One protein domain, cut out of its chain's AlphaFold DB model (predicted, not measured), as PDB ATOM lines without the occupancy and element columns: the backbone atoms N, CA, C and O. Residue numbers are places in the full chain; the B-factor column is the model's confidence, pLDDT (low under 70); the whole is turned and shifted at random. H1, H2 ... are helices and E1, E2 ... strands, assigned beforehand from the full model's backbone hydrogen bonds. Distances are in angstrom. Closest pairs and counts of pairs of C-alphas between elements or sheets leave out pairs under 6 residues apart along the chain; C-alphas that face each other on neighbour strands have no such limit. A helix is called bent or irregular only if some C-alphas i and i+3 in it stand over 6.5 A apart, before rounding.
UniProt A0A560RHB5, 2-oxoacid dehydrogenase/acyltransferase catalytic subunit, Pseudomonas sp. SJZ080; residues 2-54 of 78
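What this domain is: This is residues 2 to 54 of the 78 residues of the protein "2-oxoacid dehydrogenase/acyltransferase catalytic subunit" of Pseudomonas sp. SJZ080 (UniProt A0A560RHB5). Two short strands, E1 and E2, lie side by side as a small parallel ribbon, and a long loop, residues 31 to 48, swings out past E2 and comes back from the far end of E1 to the beginning of E2. At the other end of the longest axis, away from the ribbon and with an open space between, stand both helices, H1 and the short turn of H2, which comes between H1 and E1 along the chain. The printed part has 53 residues with two named helices and two named strands, in the order H1, H2, E1, E2; the one sheet has the order E1, E2 and is parallel. The class is mixed, helices and strands, with under half of the residues, 26 of 53, in named elements. The whole is loose, with a radius of gyration of the C-alphas of 12.8 A, and the C-alphas span 32 by 26 by 18 A along their three main axes.

How they stand to each other: The sheet has two strands, E1, residues 26 to 30, and E2, residues 49 to 53. They are parallel neighbours, with 16 degrees between their N-to-C directions. C-alphas that face each other are those of Ile 26 and Val 49, 5.2 A apart, those of Val 28 and Val 51, 4.7 A apart, and those of Gln 30 and Phe 53, 4.8 A apart. Across the pair, N 29 and O 51 are within hydrogen-bond range at 2.8 A, and so are N 51 and O 27 at 2.8 A. The link from E1 to E2 is long, with 18 residues between them. Before E1 in the chain comes H2, residues 18 to 21, and a tight link of 4 residues joins the two. H2 and E2 are apart. The longest helix by residues is H1, residues 2 to 13, and a tight link of 4 residues joins it to H2. H1 and H2 are close but not clearly touching, with 1 pair of C-alphas within 8 A; the closest are those of Leu 7 and Glu 20, 8.0 A apart, and the centres are 12.3 A apart. H1 is apart from E1 and apart from E2. In H1 every O i to N i+4 pair is within hydrogen-bond range; H2, with 4 residues, is too short for any such pair, and its 1 pair of O i to N i+3 is within range.

Where its parts are: E1 measures 13.3 A from its first C-alpha, at Ile 26, to its last, at Gln 30. It begins at C-alpha 26 (21.730, 18.076, 4.271). E2 measures 13.2 A from Val 49 to Phe 53, and it ends at C-alpha 53 (16.281, 5.678, 2.793). In both strands y falls from the first C-alpha to the last. H2 runs from Ser 18 to Leu 21. H1 runs 16.5 A from C-alpha 2 (37.635, 6.431, 1.200) to C-alpha 13 (35.481, 5.012, 17.533), mainly toward larger z. H1 and H2 are not bent.

The domain as a whole: The two C-alphas farthest apart are those of Ser 19, in H2, and Asp 37, in the long link, 33.4 A apart. The C-alphas of Ser 2 and Arg 54, the first and last printed residues, are 24.2 A apart. Residues 31 to 48, with no named element, have C-alphas 11 to 19 A from the mean of the C-alphas. The printed part, residues 2 to 54 of a full chain of 78 residues, has no cut. The mean pLDDT of the printed part is 83.6, and the model's confidence is low, under 70, at Tyr 44 and Pro 45.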
ATOM      1  N   SER A   2      36.734   6.536   0.039       92.44
ATOM      2  CA  SER A   2      37.635   6.431   1.200       92.44
ATOM      3  C   SER A   2      37.365   7.460   2.304       92.44
ATOM      4  O   SER A   2      37.386   7.104   3.473       92.44
ATOM      5  N   GLU A   3      37.068   8.714   1.956       91.31
ATOM      6  CA  GLU A   3      36.826   9.775   2.948       91.31
ATOM      7  C   GLU A   3      35.596   9.496   3.818       91.31
ATOM      8  O   GLU A   3      35.667   9.582   5.038       91.31
ATOM      9  N   LEU A   4      34.487   9.064   3.207       90.88
ATOM     10  CA  LEU A   4      33.297   8.644   3.949       90.88
ATOM     11  C   LEU A   4      33.600   7.451   4.864       90.88
ATOM     12  O   LEU A   4      33.132   7.419   5.996       90.88
ATOM     13  N   ALA A   5      34.388   6.482   4.392       94.25
ATOM     14  CA  ALA A   5      34.780   5.335   5.207       94.25
ATOM     15  C   ALA A   5      35.614   5.763   6.428       94.25
ATOM     16  O   ALA A   5      35.333   5.302   7.532       94.25
ATOM     17  N   SER A   6      36.557   6.694   6.248       94.00
ATOM     18  CA  SER A   6      37.342   7.282   7.342       94.00
ATOM     19  C   SER A   6      36.447   7.995   8.360       94.00
ATOM     20  O   SER A   6      36.569   7.756   9.561       94.00
ATOM     21  N   LEU A   7      35.494   8.809   7.893       93.69
ATOM     22  CA  LEU A   7      34.533   9.488   8.770       93.69
ATOM     23  C   LEU A   7      33.657   8.490   9.542       93.69
ATOM     24  O   LEU A   7      33.397   8.691  10.725       93.69
ATOM     25  N   VAL A   8      33.218   7.397   8.907       93.94
ATOM     26  CA  VAL A   8      32.437   6.333   9.566       93.94
ATOM     27  C   VAL A   8      33.262   5.606  10.629       93.94
ATOM     28  O   VAL A   8      32.738   5.302  11.701       93.94
ATOM     29  N   GLU A   9      34.535   5.329  10.357       95.75
ATOM     30  CA  GLU A   9      35.441   4.702  11.320       95.75
ATOM     31  C   GLU A   9      35.637   5.592  12.554       95.75
ATOM     32  O   GLU A   9      35.427   5.135  13.679       95.75
ATOM     33  N   GLN A  10      35.921   6.879  12.346       95.94
ATOM     34  CA  GLN A  10      36.059   7.863  13.424       95.94
ATOM     35  C   GLN A  10      34.749   8.077  14.191       95.94
ATOM     36  O   GLN A  10      34.754   8.226  15.413       95.94
ATOM     37  N   ALA A  11      33.607   8.060  13.503       94.06
ATOM     38  CA  ALA A  11      32.301   8.139  14.148       94.06
ATOM     39  C   ALA A  11      32.068   6.943  15.081       94.06
ATOM     40  O   ALA A  11      31.583   7.118  16.199       94.06
ATOM     41  N   ARG A  12      32.441   5.732  14.647       93.75
ATOM     42  CA  ARG A  12      32.293   4.503  15.444       93.75
ATOM     43  C   ARG A  12      33.274   4.417  16.608       93.75
ATOM     44  O   ARG A  12      32.913   3.859  17.639       93.75
ATOM     45  N   SER A  13      34.484   4.951  16.457       96.69
ATOM     46  CA  SER A  13      35.481   5.012  17.533       96.69
ATOM     47  C   SER A  13      35.259   6.184  18.499       96.69
ATOM     48  O   SER A  13      35.904   6.240  19.544       96.69
ATOM     49  N   GLY A  14      34.356   7.115  18.166       94.31
ATOM     50  CA  GLY A  14      34.087   8.318  18.954       94.31
ATOM     51  C   GLY A  14      35.140   9.420  18.793       94.31
ATOM     52  O   GLY A  14      35.225  10.305  19.639       94.31
ATOM     53  N   SER A  15      35.947   9.384  17.730       95.69
ATOM     54  CA  SER A  15      37.063  10.311  17.502       95.69
ATOM     55  C   SER A  15      36.778  11.408  16.463       95.69
ATOM     56  O   SER A  15      37.725  11.984  15.924       95.69
ATOM     57  N   LEU A  16      35.506  11.672  16.139       93.69
ATOM     58  CA  LEU A  16      35.124  12.760  15.231       93.69
ATOM     59  C   LEU A  16      35.503  14.125  15.814       93.69
ATOM     60  O   LEU A  16      35.271  14.423  16.989       93.69
ATOM     61  N   ARG A  17      36.043  14.988  14.962       91.88
ATOM     62  CA  ARG A  17      36.339  16.385  15.270       91.88
ATOM     63  C   ARG A  17      35.079  17.229  15.096       91.88
ATOM     64  O   ARG A  17      34.242  16.971  14.236       91.88
ATOM     65  N   SER A  18      34.976  18.317  15.854       88.00
ATOM     66  CA  SER A  18      33.868  19.278  15.723       88.00
ATOM     67  C   SER A  18      33.756  19.873  14.314       88.00
ATOM     68  O   SER A  18      32.652  20.108  13.831       88.00
ATOM     69  N   SER A  19      34.886  20.065  13.630       88.62
ATOM     70  CA  SER A  19      34.934  20.535  12.242       88.62
ATOM     71  C   SER A  19      34.361  19.535  11.235       88.62
ATOM     72  O   SER A  19      33.923  19.952  10.172       88.62
ATOM     73  N   GLU A  20      34.355  18.239  11.556       88.12
ATOM     74  CA  GLU A  20      33.811  17.173  10.698       88.12
ATOM     75  C   GLU A  20      32.288  17.020  10.873       88.12
ATOM     76  O   GLU A  20      31.615  16.461  10.013       88.12
ATOM     77  N   LEU A  21      31.734  17.548  11.971       83.50
ATOM     78  CA  LEU A  21      30.294  17.601  12.253       83.50
ATOM     79  C   LEU A  21      29.627  18.901  11.765       83.50
ATOM     80  O   LEU A  21      28.402  18.970  11.669       83.50
ATOM     81  N   GLY A  22      30.412  19.948  11.504       83.06
ATOM     82  CA  GLY A  22      29.919  21.283  11.162       83.06
ATOM     83  C   GLY A  22      29.691  21.501   9.663       83.06
ATOM     84  O   GLY A  22      30.312  20.867   8.820       83.06
ATOM     85  N   GLY A  23      28.813  22.450   9.321       79.44
ATOM     86  CA  GLY A  23      28.632  22.924   7.939       79.44
ATOM     87  C   GLY A  23      27.766  22.040   7.032       79.44
ATOM     88  O   GLY A  23      27.582  22.371   5.863       79.44
ATOM     89  N   ALA A  24      27.202  20.943   7.544       76.81
ATOM     90  CA  ALA A  24      26.301  20.092   6.774       76.81
ATOM     91  C   ALA A  24      24.930  20.766   6.556       76.81
ATOM     92  O   ALA A  24      24.178  20.988   7.503       76.81
ATOM     93  N   GLY A  25      24.583  21.055   5.296       80.06
ATOM     94  CA  GLY A  25      23.254  21.567   4.922       80.06
ATOM     95  C   GLY A  25      22.189  20.474   4.759       80.06
ATOM     96  O   GLY A  25      20.997  20.742   4.893       80.06
ATOM     97  N   ILE A  26      22.607  19.232   4.494       81.25
ATOM     98  CA  ILE A  26      21.730  18.076   4.271       81.25
ATOM     99  C   ILE A  26      22.156  16.938   5.193       81.25
ATOM    100  O   ILE A  26      23.336  16.595   5.248       81.25
ATOM    101  N   THR A  27      21.180  16.303   5.840       85.81
ATOM    102  CA  THR A  27      21.393  15.073   6.609       85.81
ATOM    103  C   THR A  27      20.826  13.885   5.837       85.81
ATOM    104  O   THR A  27      19.677  13.916   5.400       85.81
ATOM    105  N   VAL A  28      21.606  12.812   5.684       85.50
ATOM    106  CA  VAL A  28      21.156  11.554   5.068       85.50
ATOM    107  C   VAL A  28      21.150  10.460   6.126       85.50
ATOM    108  O   VAL A  28      22.154  10.234   6.792       85.50
ATOM    109  N   THR A  29      20.025   9.766   6.287       83.31
ATOM    110  CA  THR A  29      19.906   8.621   7.197       83.31
ATOM    111  C   THR A  29      19.447   7.387   6.434       83.31
ATOM    112  O   THR A  29      18.405   7.385   5.776       83.31
ATOM    113  N   GLN A  30      20.209   6.303   6.546       81.75
ATOM    114  CA  GLN A  30      19.855   5.019   5.957       81.75
ATOM    115  C   GLN A  30      19.230   4.113   7.021       81.75
ATOM    116  O   GLN A  30      19.914   3.630   7.917       81.75
ATOM    117  N   LEU A  31      17.921   3.873   6.912       81.50
ATOM    118  CA  LEU A  31      17.171   2.956   7.781       81.50
ATOM    119  C   LEU A  31      16.657   1.723   7.018       81.50
ATOM    120  O   LEU A  31      15.852   0.954   7.543       81.50
ATOM    121  N   GLY A  32      17.103   1.526   5.774       71.88
ATOM    122  CA  GLY A  32      16.620   0.459   4.899       71.88
ATOM    123  C   GLY A  32      16.869  -0.950   5.437       71.88
ATOM    124  O   GLY A  32      15.972  -1.793   5.366       71.88
ATOM    125  N   ASP A  33      18.025  -1.172   6.062       73.19
ATOM    126  CA  ASP A  33      18.375  -2.455   6.687       73.19
ATOM    127  C   ASP A  33      17.559  -2.727   7.956       73.19
ATOM    128  O   ASP A  33      17.298  -3.878   8.300       73.19
ATOM    129  N   GLN A  34      17.063  -1.671   8.609       77.69
ATOM    130  CA  GLN A  34      16.197  -1.765   9.788       77.69
ATOM    131  C   GLN A  34      14.721  -2.013   9.433       77.69
ATOM    132  O   GLN A  34      13.861  -1.964  10.307       77.69
ATOM    133  N   ARG A  35      14.413  -2.300   8.157       71.75
ATOM    134  CA  ARG A  35      13.061  -2.625   7.660       71.75
ATOM    135  C   ARG A  35      11.998  -1.576   8.004       71.75
ATOM    136  O   ARG A  35      10.846  -1.914   8.236       71.75
ATOM    137  N   VAL A  36      12.381  -0.303   8.020       75.25
ATOM    138  CA  VAL A  36      11.469   0.776   8.406       75.25
ATOM    139  C   VAL A  36      10.462   1.078   7.287       75.25
ATOM    140  O   VAL A  36      10.848   1.300   6.137       75.25
ATOM    141  N   ASP A  37       9.174   1.133   7.637       74.06
ATOM    142  CA  ASP A  37       8.064   1.414   6.714       74.06
ATOM    143  C   ASP A  37       7.750   2.898   6.545       74.06
ATOM    144  O   ASP A  37       7.077   3.238   5.580       74.06
ATOM    145  N   SER A  38       8.243   3.789   7.410       75.44
ATOM    146  CA  SER A  38       8.176   5.255   7.262       75.44
ATOM    147  C   SER A  38       9.169   5.956   8.187       75.44
ATOM    148  O   SER A  38       9.422   5.465   9.280       75.44
ATOM    149  N   MET A  39       9.718   7.102   7.770       74.62
ATOM    150  CA  MET A  39      10.624   7.909   8.594       74.62
ATOM    151  C   MET A  39      10.079   9.329   8.716       74.62
ATOM    152  O   MET A  39       9.697   9.938   7.717       74.62
ATOM    153  N   SER A  40      10.102   9.852   9.935       78.06
ATOM    154  CA  SER A  40       9.889  11.263  10.245       78.06
ATOM    155  C   SER A  40      11.057  11.708  11.117       78.06
ATOM    156  O   SER A  40      11.423  10.997  12.051       78.06
ATOM    157  N   GLY A  41      11.673  12.844  10.805       76.06
ATOM    158  CA  GLY A  41      12.793  13.368  11.583       76.06
ATOM    159  C   GLY A  41      12.776  14.887  11.633       76.06
ATOM    160  O   GLY A  41      12.208  15.536  10.757       76.06
ATOM    161  N   GLY A  42      13.364  15.440  12.694       78.81
ATOM    162  CA  GLY A  42      13.523  16.880  12.873       78.81
ATOM    163  C   GLY A  42      14.813  17.376  12.224       78.81
ATOM    164  O   GLY A  42      15.840  16.705  12.297       78.81
ATOM    165  N   ILE A  43      14.756  18.552  11.607       80.88
ATOM    166  CA  ILE A  43      15.938  19.275  11.127       80.88
ATOM    167  C   ILE A  43      16.491  20.145  12.263       80.88
ATOM    168  O   ILE A  43      15.731  20.833  12.946       80.88
ATOM    169  N   TYR A  44      17.803  20.104  12.492       67.50
ATOM    170  CA  TYR A  44      18.466  20.991  13.458       67.50
ATOM    171  C   TYR A  44      18.808  22.335  12.780       67.50
ATOM    172  O   TYR A  44      19.080  22.334  11.578       67.50
ATOM    173  N   PRO A  45      18.786  23.489  13.476       69.00
ATOM    174  CA  PRO A  45      19.017  24.803  12.863       69.00
ATOM    175  C   PRO A  45      20.281  24.866  11.981       69.00
ATOM    176  O   PRO A  45      21.323  24.338  12.359       69.00
ATOM    177  N   LEU A  46      20.145  25.527  10.817       75.69
ATOM    178  CA  LEU A  46      20.991  25.512   9.598       75.69
ATOM    179  C   LEU A  46      20.852  24.296   8.655       75.69
ATOM    180  O   LEU A  46      21.358  24.363   7.535       75.69
ATOM    181  N   GLN A  47      20.123  23.237   9.017       77.69
ATOM    182  CA  GLN A  47      19.822  22.138   8.087       77.69
ATOM    183  C   GLN A  47      18.603  22.467   7.223       77.69
ATOM    184  O   GLN A  47      17.574  22.912   7.732       77.69
ATOM    185  N   VAL A  48      18.698  22.205   5.918       74.12
ATOM    186  CA  VAL A  48      17.609  22.473   4.966       74.12
ATOM    187  C   VAL A  48      16.789  21.232   4.626       74.12
ATOM    188  O   VAL A  48      15.637  21.366   4.221       74.12
ATOM    189  N   VAL A  49      17.338  20.020   4.792       72.81
ATOM    190  CA  VAL A  49      16.594  18.785   4.509       72.81
ATOM    191  C   VAL A  49      17.168  17.557   5.230       72.81
ATOM    192  O   VAL A  49      18.378  17.448   5.448       72.81
ATOM    193  N   LEU A  50      16.284  16.604   5.539       82.88
ATOM    194  CA  LEU A  50      16.619  15.253   5.992       82.88
ATOM    195  C   LEU A  50      16.149  14.238   4.941       82.88
ATOM    196  O   LEU A  50      14.961  14.181   4.621       82.88
ATOM    197  N   VAL A  51      17.065  13.418   4.426       84.69
ATOM    198  CA  VAL A  51      16.772  12.364   3.445       84.69
ATOM    199  C   VAL A  51      16.847  10.999   4.118       84.69
ATOM    200  O   VAL A  51      17.901  10.590   4.600       84.69
ATOM    201  N   GLY A  52      15.723  10.285   4.133       84.38
ATOM    202  CA  GLY A  52      15.617   8.937   4.687       84.38
ATOM    203  C   GLY A  52      15.520   7.866   3.607       84.38
ATOM    204  O   GLY A  52      14.579   7.887   2.813       84.38
ATOM    205  N   PHE A  53      16.420   6.883   3.619       85.38
ATOM    206  CA  PHE A  53      16.281   5.678   2.793       85.38
ATOM    207  C   PHE A  53      15.602   4.558   3.575       85.38
ATOM    208  O   PHE A  53      15.985   4.246   4.706       85.38
ATOM    209  N   ARG A  54      14.600   3.937   2.949       82.19
ATOM    210  CA  ARG A  54      13.819   2.832   3.515       82.19
ATOM    211  C   ARG A  54      14.084   1.527   2.784       82.19
ATOM    212  O   ARG A  54      14.800   1.501   1.784       82.19
TER     213      ARG A  54